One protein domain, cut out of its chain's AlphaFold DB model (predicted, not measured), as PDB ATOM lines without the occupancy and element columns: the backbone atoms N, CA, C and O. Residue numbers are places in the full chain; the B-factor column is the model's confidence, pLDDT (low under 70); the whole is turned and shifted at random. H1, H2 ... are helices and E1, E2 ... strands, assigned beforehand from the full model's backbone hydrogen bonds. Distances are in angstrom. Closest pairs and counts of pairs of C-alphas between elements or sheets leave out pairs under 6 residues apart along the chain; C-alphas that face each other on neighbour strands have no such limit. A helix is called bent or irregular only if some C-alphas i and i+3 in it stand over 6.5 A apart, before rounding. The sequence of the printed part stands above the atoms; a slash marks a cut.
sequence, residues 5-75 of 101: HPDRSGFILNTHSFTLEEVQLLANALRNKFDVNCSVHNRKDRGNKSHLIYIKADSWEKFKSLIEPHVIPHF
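What this domain is: This is residues 5 to 75 of the 101 residues of the protein "LAGLIDADG homing endonuclease" of Funneliformis mosseae (UniProt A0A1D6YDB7). A long two-stranded hairpin, E2 and E3, and the short strand E1 beside E3 make a small sheet, with helix H1 packed along one face over the hairpin. H2 only grazes the sheet, and residues 67 to 75, of which 67 to 70 belong to H2, stick out. The 71 printed residues hold two named helices and three named strands in the order E1, H1, E2, E3, H2; the sheet, E1 E3 E2, is antiparallel and the class is mixed. The whole is compact, with a radius of gyration of the C-alphas of 12.7 A and spans of 36 by 29 by 20 A.

How they stand to each other: E1, residues 11 to 13, is an edge strand, antiparallel to E3, residues 48 to 55; N 13 and O 53 are 2.9 A apart, within hydrogen-bond range. H1, residues 20 to 34, is on the sheet at a height of 9.3 A, over E3 and E2, residues 38 to 45, in two layers, a helix on one face of a sheet. It runs along the strands, at 22 degrees to E2 on the local plane; the closest C-alphas of H1 and E3 are those of Leu 20 and His 51, 6.2 A apart. E1, H1 and E2 form a split strand-helix-strand unit, two strands running the same way with E3 between them, its crossover right-handed. E2 and E3 are a hairpin, with N 41 and O 52 2.8 A apart, within hydrogen-bond range. H2, residues 57 to 70, only grazes the sheet with its residues 57 to 64; the closest C-alphas of E1 and H2 are those of Phe 11 and Trp 60, 7.3 A apart. H1 and H2 are only just apart, at 8.2 A. Every O i to N i+4 pair is within hydrogen-bond range in H1, and 6 of 10 in H2.

Where its parts are: E1 begins at C-alpha 11, (10.535, 145.852, 36.484). H1 is 20.6 A long, E2 20.9 A and E3 22.5 A. H2, 20.9 A long, is irregular, with C-alphas 58 and 61 7.6 A apart, and ends at C-alpha 70, (25.755, 144.861, 42.552).

The domain as a whole: The two C-alphas farthest apart, those of Gly 47 and Pro 69, are 37.8 A apart. The printed part has no cut, no link is long, and no printed residue is under 70 in pLDDT.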
ATOM      1  N   HIS A   5      14.033 141.570  34.484       95.69
ATOM      2  CA  HIS A   5      14.169 142.452  33.319       95.69
ATOM      3  C   HIS A   5      13.310 143.724  33.448       95.69
ATOM      4  O   HIS A   5      12.310 143.733  34.173       95.69
ATOM      5  N   PRO A   6      13.655 144.805  32.727       95.75
ATOM      6  CA  PRO A   6      12.853 146.014  32.713       95.75
ATOM      7  C   PRO A   6      11.626 145.826  31.816       95.75
ATOM      8  O   PRO A   6      11.654 145.120  30.801       95.75
ATOM      9  N   ASP A   7      10.540 146.482  32.183       93.19
ATOM     10  CA  ASP A   7       9.365 146.706  31.353       93.19
ATOM     11  C   ASP A   7       9.338 148.176  30.886       93.19
ATOM     12  O   ASP A   7      10.289 148.933  31.102       93.19
ATOM     13  N   ARG A   8       8.265 148.601  30.213       91.00
ATOM     14  CA  ARG A   8       8.098 149.992  29.760       91.00
ATOM     15  C   ARG A   8       8.174 150.997  30.914       91.00
ATOM     16  O   ARG A   8       8.757 152.066  30.761       91.00
ATOM     17  N   SER A   9       7.575 150.647  32.051       92.12
ATOM     18  CA  SER A   9       7.393 151.573  33.174       92.12
ATOM     19  C   SER A   9       7.942 151.042  34.495       92.12
ATOM     20  O   SER A   9       8.083 151.817  35.426       92.12
ATOM     21  N   GLY A  10       8.224 149.746  34.603       96.00
ATOM     22  CA  GLY A  10       8.553 149.067  35.857       96.00
ATOM     23  C   GLY A  10       9.540 147.928  35.635       96.00
ATOM     24  O   GLY A  10      10.087 147.797  34.545       96.00
ATOM     25  N   PHE A  11       9.733 147.072  36.632       97.69
ATOM     26  CA  PHE A  11      10.535 145.852  36.484       97.69
ATOM     27  C   PHE A  11       9.664 144.611  36.625       97.69
ATOM     28  O   PHE A  11       8.671 144.609  37.354       97.69
ATOM     29  N   ILE A  12      10.052 143.542  35.940       97.19
ATOM     30  CA  ILE A  12       9.445 142.221  36.066       97.19
ATOM     31  C   ILE A  12      10.476 141.276  36.672       97.19
ATOM     32  O   ILE A  12      11.615 141.215  36.208       97.19
ATOM     33  N   LEU A  13      10.051 140.527  37.688       98.00
ATOM     34  CA  LEU A  13      10.758 139.358  38.200       98.00
ATOM     35  C   LEU A  13       9.968 138.113  37.791       98.00
ATOM     36  O   LEU A  13       8.807 137.951  38.187       98.00
ATOM     37  N   ASN A  14      10.580 137.251  36.982       96.75
ATOM     38  CA  ASN A  14       9.933 136.041  36.478       96.75
ATOM     39  C   ASN A  14       9.946 134.943  37.548       96.75
ATOM     40  O   ASN A  14      10.892 134.179  37.671       96.75
ATOM     41  N   THR A  15       8.867 134.860  38.326       96.94
ATOM     42  CA  THR A  15       8.692 133.898  39.430       96.94
ATOM     43  C   THR A  15       7.815 132.703  39.036       96.94
ATOM     44  O   THR A  15       7.083 132.166  39.861       96.94
ATOM     45  N   HIS A  16       7.840 132.298  37.762       93.12
ATOM     46  CA  HIS A  16       6.887 131.327  37.201       93.12
ATOM     47  C   HIS A  16       6.976 129.925  37.812       93.12
ATOM     48  O   HIS A  16       6.004 129.178  37.738       93.12
ATOM     49  N   SER A  17       8.119 129.583  38.407       93.50
ATOM     50  CA  SER A  17       8.362 128.293  39.058       93.50
ATOM     51  C   SER A  17       7.757 128.187  40.462       93.50
ATOM     52  O   SER A  17       7.812 127.114  41.054       93.50
ATOM     53  N   PHE A  18       7.200 129.276  40.997       95.81
ATOM     54  CA  PHE A  18       6.636 129.337  42.344       95.81
ATOM     55  C   PHE A  18       5.106 129.343  42.329       95.81
ATOM     56  O   PHE A  18       4.454 129.814  41.388       95.81
ATOM     57  N   THR A  19       4.523 128.861  43.420       96.44
ATOM     58  CA  THR A  19       3.090 128.966  43.695       96.44
ATOM     59  C   THR A  19       2.680 130.415  43.963       96.44
ATOM     60  O   THR A  19       3.498 131.278  44.288       96.44
ATOM     61  N   LEU A  20       1.380 130.706  43.859       96.62
ATOM     62  CA  LEU A  20       0.855 132.041  44.155       96.62
ATOM     63  C   LEU A  20       1.189 132.504  45.582       96.62
ATOM     64  O   LEU A  20       1.513 133.674  45.774       96.62
ATOM     65  N   GLU A  21       1.101 131.605  46.563       98.19
ATOM     66  CA  GLU A  21       1.364 131.908  47.972       98.19
ATOM     67  C   GLU A  21       2.833 132.292  48.194       98.19
ATOM     68  O   GLU A  21       3.125 133.320  48.806       98.19
ATOM     69  N   GLU A  22       3.764 131.545  47.599       98.44
ATOM     70  CA  GLU A  22       5.195 131.864  47.637       98.44
ATOM     71  C   GLU A  22       5.491 133.208  46.957       98.44
ATOM     72  O   GLU A  22       6.234 134.033  47.491       98.44
ATOM     73  N   VAL A  23       4.863 133.489  45.811       98.38
ATOM     74  CA  VAL A  23       5.046 134.775  45.112       98.38
ATOM     75  C   VAL A  23       4.486 135.934  45.940       98.38
ATOM     76  O   VAL A  23       5.074 137.018  45.973       98.38
ATOM     77  N   GLN A  24       3.372 135.729  46.645       98.50
ATOM     78  CA  GLN A  24       2.815 136.719  47.570       98.50
ATOM     79  C   GLN A  24       3.734 136.952  48.770       98.50
ATOM     80  O   GLN A  24       3.927 138.108  49.158       98.50
ATOM     81  N   LEU A  25       4.343 135.899  49.320       98.62
ATOM     82  CA  LEU A  25       5.342 136.005  50.382       98.62
ATOM     83  C   LEU A  25       6.555 136.829  49.922       98.62
ATOM     84  O   LEU A  25       6.966 137.759  50.620       98.62
ATOM     85  N   LEU A  26       7.078 136.556  48.724       98.56
ATOM     86  CA  LEU A  26       8.177 137.318  48.124       98.56
ATOM     87  C   LEU A  26       7.793 138.788  47.893       98.56
ATOM     88  O   LEU A  26       8.539 139.691  48.274       98.56
ATOM     89  N   ALA A  27       6.608 139.054  47.339       98.62
ATOM     90  CA  ALA A  27       6.113 140.417  47.139       98.62
ATOM     91  C   ALA A  27       5.923 141.170  48.470       98.62
ATOM     92  O   ALA A  27       6.221 142.360  48.560       98.62
ATOM     93  N   ASN A  28       5.467 140.488  49.524       98.62
ATOM     94  CA  ASN A  28       5.381 141.054  50.871       98.62
ATOM     95  C   ASN A  28       6.761 141.392  51.436       98.62
ATOM     96  O   ASN A  28       6.932 142.462  52.016       98.62
ATOM     97  N   ALA A  29       7.756 140.524  51.241       98.50
ATOM     98  CA  ALA A  29       9.124 140.798  51.665       98.50
ATOM     99  C   ALA A  29       9.705 142.030  50.950       98.50
ATOM    100  O   ALA A  29      10.302 142.880  51.610       98.50
ATOM    101  N   LEU A  30       9.474 142.169  49.639       98.50
ATOM    102  CA  LEU A  30       9.888 143.346  48.863       98.50
ATOM    103  C   LEU A  30       9.258 144.639  49.396       98.50
ATOM    104  O   LEU A  30       9.967 145.621  49.621       98.50
ATOM    105  N   ARG A  31       7.949 144.622  49.667       98.56
ATOM    106  CA  ARG A  31       7.235 145.776  50.228       98.56
ATOM    107  C   ARG A  31       7.725 146.136  51.627       98.56
ATOM    108  O   ARG A  31       8.054 147.284  51.880       98.56
ATOM    109  N   ASN A  32       7.810 145.159  52.524       98.44
ATOM    110  CA  ASN A  32       8.024 145.435  53.944       98.44
ATOM    111  C   ASN A  32       9.493 145.691  54.298       98.44
ATOM    112  O   ASN A  32       9.766 146.455  55.218       98.44
ATOM    113  N   LYS A  33      10.439 145.037  53.613       98.38
ATOM    114  CA  LYS A  33      11.871 145.158  53.937       98.38
ATOM    115  C   LYS A  33      12.593 146.218  53.117       98.38
ATOM    116  O   LYS A  33      13.562 146.786  53.602       98.38
ATOM    117  N   PHE A  34      12.146 146.454  51.886       98.06
ATOM    118  CA  PHE A  34      12.833 147.337  50.942       98.06
ATOM    119  C   PHE A  34      11.984 148.535  50.515       98.06
ATOM    120  O   PHE A  34      12.462 149.367  49.748       98.06
ATOM    121  N   ASP A  35      10.739 148.630  50.998       98.12
ATOM    122  CA  ASP A  35       9.809 149.712  50.667       98.12
ATOM    123  C   ASP A  35       9.614 149.879  49.143       98.12
ATOM    124  O   ASP A  35       9.549 150.986  48.599       98.12
ATOM    125  N   VAL A  36       9.576 148.741  48.436       98.44
ATOM    126  CA  VAL A  36       9.373 148.652  46.984       98.44
ATOM    127  C   VAL A  36       7.903 148.350  46.694       98.44
ATOM    128  O   VAL A  36       7.392 147.289  47.056       98.44
ATOM    129  N   ASN A  37       7.213 149.252  45.994       98.50
ATOM    130  CA  ASN A  37       5.835 149.046  45.555       98.50
ATOM    131  C   ASN A  37       5.785 148.027  44.411       98.50
ATOM    132  O   ASN A  37       6.220 148.285  43.284       98.50
ATOM    133  N   CYS A  38       5.210 146.860  44.690       98.56
ATOM    134  CA  CYS A  38       5.041 145.797  43.711       98.56
ATOM    135  C   CYS A  38       3.693 145.076  43.842       98.56
ATOM    136  O   CYS A  38       3.030 145.100  44.887       98.56
ATOM    137  N   SER A  39       3.292 144.407  42.763       98.00
ATOM    138  CA  SER A  39       2.083 143.586  42.662       98.00
ATOM    139  C   SER A  39       2.378 142.238  42.011       98.00
ATOM    140  O   SER A  39       3.273 142.117  41.180       98.00
ATOM    141  N   VAL A  40       1.595 141.219  42.372       98.31
ATOM    142  CA  VAL A  40       1.635 139.912  41.705       98.31
ATOM    143  C   VAL A  40       0.751 139.973  40.467       98.31
ATOM    144  O   VAL A  40      -0.431 140.307  40.570       98.31
ATOM    145  N   HIS A  41       1.303 139.670  39.295       96.38
ATOM    146  CA  HIS A  41       0.547 139.575  38.047       96.38
ATOM    147  C   HIS A  41       0.426 138.114  37.620       96.38
ATOM    148  O   HIS A  41       1.356 137.322  37.759       96.38
ATOM    149  N   ASN A  42      -0.731 137.774  37.056       94.44
ATOM    150  CA  ASN A  42      -0.973 136.464  36.469       94.44
ATOM    151  C   ASN A  42      -0.698 136.528  34.969       94.44
ATOM    152  O   ASN A  42      -1.201 137.427  34.289       94.44
ATOM    153  N   ARG A  43       0.035 135.553  34.440       89.12
ATOM    154  CA  ARG A  43       0.153 135.331  32.999       89.12
ATOM    155  C   ARG A  43      -0.220 133.898  32.655       89.12
ATOM    156  O   ARG A  43      -0.247 133.022  33.513       89.12
ATOM    157  N   LYS A  44      -0.586 133.688  31.395       89.56
ATOM    158  CA  LYS A  44      -0.694 132.347  30.828       89.56
ATOM    159  C   LYS A  44       0.615 132.060  30.114       89.56
ATOM    160  O   LYS A  44       0.984 132.822  29.224       89.56
ATOM    161  N   ASP A  45       1.280 130.985  30.501       82.75
ATOM    162  CA  ASP A  45       2.454 130.465  29.812       82.75
ATOM    163  C   ASP A  45       2.186 129.019  29.398       82.75
ATOM    164  O   ASP A  45       1.838 128.183  30.231       82.75
ATOM    165  N   ARG A  46       2.264 128.740  28.092       84.75
ATOM    166  CA  ARG A  46       1.997 127.415  27.490       84.75
ATOM    167  C   ARG A  46       0.718 126.725  28.000       84.75
ATOM    168  O   ARG A  46       0.680 125.514  28.167       84.75
ATOM    169  N   GLY A  47      -0.334 127.504  28.258       85.75
ATOM    170  CA  GLY A  47      -1.620 127.003  28.764       85.75
ATOM    171  C   GLY A  47      -1.729 126.911  30.291       85.75
ATOM    172  O   GLY A  47      -2.844 126.826  30.799       85.75
ATOM    173  N   ASN A  48      -0.622 127.035  31.024       86.44
ATOM    174  CA  ASN A  48      -0.599 127.046  32.484       86.44
ATOM    175  C   ASN A  48      -0.656 128.474  33.036       86.44
ATOM    176  O   ASN A  48      -0.156 129.426  32.431       86.44
ATOM    177  N   LYS A  49      -1.280 128.638  34.206       90.19
ATOM    178  CA  LYS A  49      -1.267 129.908  34.937       90.19
ATOM    179  C   LYS A  49       0.082 130.050  35.634       90.19
ATOM    180  O   LYS A  49       0.460 129.178  36.404       90.19
ATOM    181  N   SER A  50       0.773 131.153  35.383       93.69
ATOM    182  CA  SER A  50       2.032 131.499  36.030       93.69
ATOM    183  C   SER A  50       1.929 132.849  36.738       93.69
ATOM    184  O   SER A  50       1.107 133.707  36.386       93.69
ATOM    185  N   HIS A  51       2.759 133.029  37.760       96.19
ATOM    186  CA  HIS A  51       2.765 134.209  38.619       96.19
ATOM    187  C   HIS A  51       4.104 134.930  38.503       96.19
ATOM    188  O   HIS A  51       5.160 134.303  38.544       96.19
ATOM    189  N   LEU A  52       4.061 136.248  38.339       97.19
ATOM    190  CA  LEU A  52       5.246 137.104  38.292       97.19
ATOM    191  C   LEU A  52       5.088 138.287  39.242       97.19
ATOM    192  O   LEU A  52       3.962 138.688  39.551       97.19
ATOM    193  N   ILE A  53       6.205 138.877  39.661       98.50
ATOM    194  CA  ILE A  53       6.196 140.126  40.426       98.50
ATOM    195  C   ILE A  53       6.457 141.282  39.468       98.50
ATOM    196  O   ILE A  53       7.448 141.288  38.739       98.50
ATOM    197  N   TYR A  54       5.567 142.268  39.489       98.12
ATOM    198  CA  TYR A  54       5.737 143.536  38.797       98.12
ATOM    199  C   TYR A  54       6.048 144.632  39.813       98.12
ATOM    200  O   TYR A  54       5.227 144.942  40.679       98.12
ATOM    201  N   ILE A  55       7.235 145.217  39.704       98.44
ATOM    202  CA  ILE A  55       7.648 146.397  40.461       98.44
ATOM    203  C   ILE A  55       7.151 147.621  39.705       98.44
ATOM    204  O   ILE A  55       7.451 147.797  38.522       98.44
ATOM    205  N   LYS A  56       6.365 148.454  40.383       97.94
ATOM    206  CA  LYS A  56       5.677 149.586  39.767       97.94
ATOM    207  C   LYS A  56       6.630 150.743  39.477       97.94
ATOM    208  O   LYS A  56       7.720 150.847  40.033       97.94
ATOM    209  N   ALA A  57       6.176 151.629  38.594       96.69
ATOM    210  CA  ALA A  57       6.958 152.755  38.091       96.69
ATOM    211  C   ALA A  57       7.396 153.743  39.174       96.69
ATOM    212  O   ALA A  57       8.501 154.272  39.116       96.69
ATOM    213  N   ASP A  58       6.549 153.951  40.179       97.75
ATOM    214  CA  ASP A  58       6.842 154.801  41.335       97.75
ATOM    215  C   ASP A  58       8.006 154.274  42.191       97.75
ATOM    216  O   ASP A  58       8.638 155.039  42.912       97.75
ATOM    217  N   SER A  59       8.333 152.986  42.075       97.88
ATOM    218  CA  SER A  59       9.455 152.342  42.761       97.88
ATOM    219  C   SER A  59      10.638 152.049  41.844       97.88
ATOM    220  O   SER A  59      11.577 151.387  42.281       97.88
ATOM    221  N   TRP A  60      10.632 152.540  40.598       96.50
ATOM    222  CA  TRP A  60      11.713 152.299  39.639       96.50
ATOM    223  C   TRP A  60      13.069 152.754  40.184       96.50
ATOM    224  O   TRP A  60      13.988 151.945  40.281       96.50
ATOM    225  N   GLU A  61      13.188 154.029  40.569       96.88
ATOM    226  CA  GLU A  61      14.470 154.591  41.018       96.88
ATOM    227  C   GLU A  61      14.934 153.948  42.327       96.88
ATOM    228  O   GLU A  61      16.109 153.626  42.474       96.88
ATOM    229  N   LYS A  62      14.001 153.679  43.250       98.06
ATOM    230  CA  LYS A  62      14.304 153.005  44.518       98.06
ATOM    231  C   LYS A  62      14.804 151.581  44.298       98.06
ATOM    232  O   LYS A  62      15.808 151.183  44.871       98.06
ATOM    233  N   PHE A  63      14.114 150.796  43.475       98.06
ATOM    234  CA  PHE A  63      14.547 149.433  43.194       98.06
ATOM    235  C   PHE A  63      15.885 149.417  42.454       98.06
ATOM    236  O   PHE A  63      16.766 148.632  42.800       98.06
ATOM    237  N   LYS A  64      16.063 150.314  41.474       97.31
ATOM    238  CA  LYS A  64      17.312 150.435  40.723       97.31
ATOM    239  C   LYS A  64      18.485 150.776  41.649       97.31
ATOM    240  O   LYS A  64      19.496 150.086  41.577       97.31
ATOM    241  N   SER A  65      18.349 151.762  42.535       97.94
ATOM    242  CA  SER A  65      19.439 152.176  43.432       97.94
ATOM    243  C   SER A  65      19.869 151.082  44.415       97.94
ATOM    244  O   SER A  65      21.042 151.018  44.773       97.94
ATOM    245  N   LEU A  66      18.951 150.189  44.808       98.06
ATOM    246  CA  LEU A  66      19.261 149.030  45.649       98.06
ATOM    247  C   LEU A  66      20.123 147.986  44.929       98.06
ATOM    248  O   LEU A  66      20.961 147.349  45.562       98.06
ATOM    249  N   ILE A  67      19.906 147.774  43.627       97.38
ATOM    250  CA  ILE A  67      20.560 146.683  42.888       97.38
ATOM    251  C   ILE A  67      21.760 147.142  42.060       97.38
ATOM    252  O   ILE A  67      22.684 146.354  41.883       97.38
ATOM    253  N   GLU A  68      21.765 148.387  41.565       97.38
ATOM    254  CA  GLU A  68      22.781 148.946  40.656       97.38
ATOM    255  C   GLU A  68      24.228 148.746  41.146       97.38
ATOM    256  O   GLU A  68      25.036 148.286  40.339       97.38
ATOM    257  N   PRO A  69      24.565 148.935  42.441       98.00
ATOM    258  CA  PRO A  69      25.923 148.694  42.946       98.00
ATOM    259  C   PRO A  69      26.405 147.240  42.819       98.00
ATOM    260  O   PRO A  69      27.602 146.972  42.884       98.00
ATOM    261  N   HIS A  70      25.479 146.294  42.655       97.56
ATOM    262  CA  HIS A  70      25.755 144.861  42.552       97.56
ATOM    263  C   HIS A  70      25.665 144.344  41.106       97.56
ATOM    264  O   HIS A  70      25.876 143.153  40.858       97.56
ATOM    265  N   VAL A  71      25.340 145.209  40.137       96.69
ATOM    266  CA  VAL A  71      25.223 144.839  38.722       96.69
ATOM    267  C   VAL A  71      26.551 145.063  38.011       96.69
ATOM    268  O   VAL A  71      27.033 146.186  37.906       96.69
ATOM    269  N   ILE A  72      27.133 143.997  37.457       97.12
ATOM    270  CA  ILE A  72      28.328 144.132  36.614       97.12
ATOM    271  C   ILE A  72      27.996 144.858  35.295       97.12
ATOM    272  O   ILE A  72      26.879 144.708  34.789       97.12
ATOM    273  N   PRO A  73      28.960 145.560  34.665       96.50
ATOM    274  CA  PRO A  73      28.710 146.355  33.459       96.50
ATOM    275  C   PRO A  73      28.022 145.583  32.328       96.50
ATOM    276  O   PRO A  73      27.138 146.107  31.655       96.50
ATOM    277  N   HIS A  74      28.356 144.300  32.166       97.00
ATOM    278  CA  HIS A  74      27.778 143.445  31.129       97.00
ATOM    279  C   HIS A  74      26.265 143.197  31.299       97.00
ATOM    280  O   HIS A  74      25.599 142.834  30.337       97.00
ATOM    281  N   PHE A  75      25.702 143.423  32.493       96.69
ATOM    282  CA  PHE A  75      24.262 143.338  32.762       96.69
ATOM    283  C   PHE A  75      23.575 144.707  32.888       96.69
ATOM    284  O   PHE A  75      22.369 144.748  33.122       96.69
TER     285      PHE A  75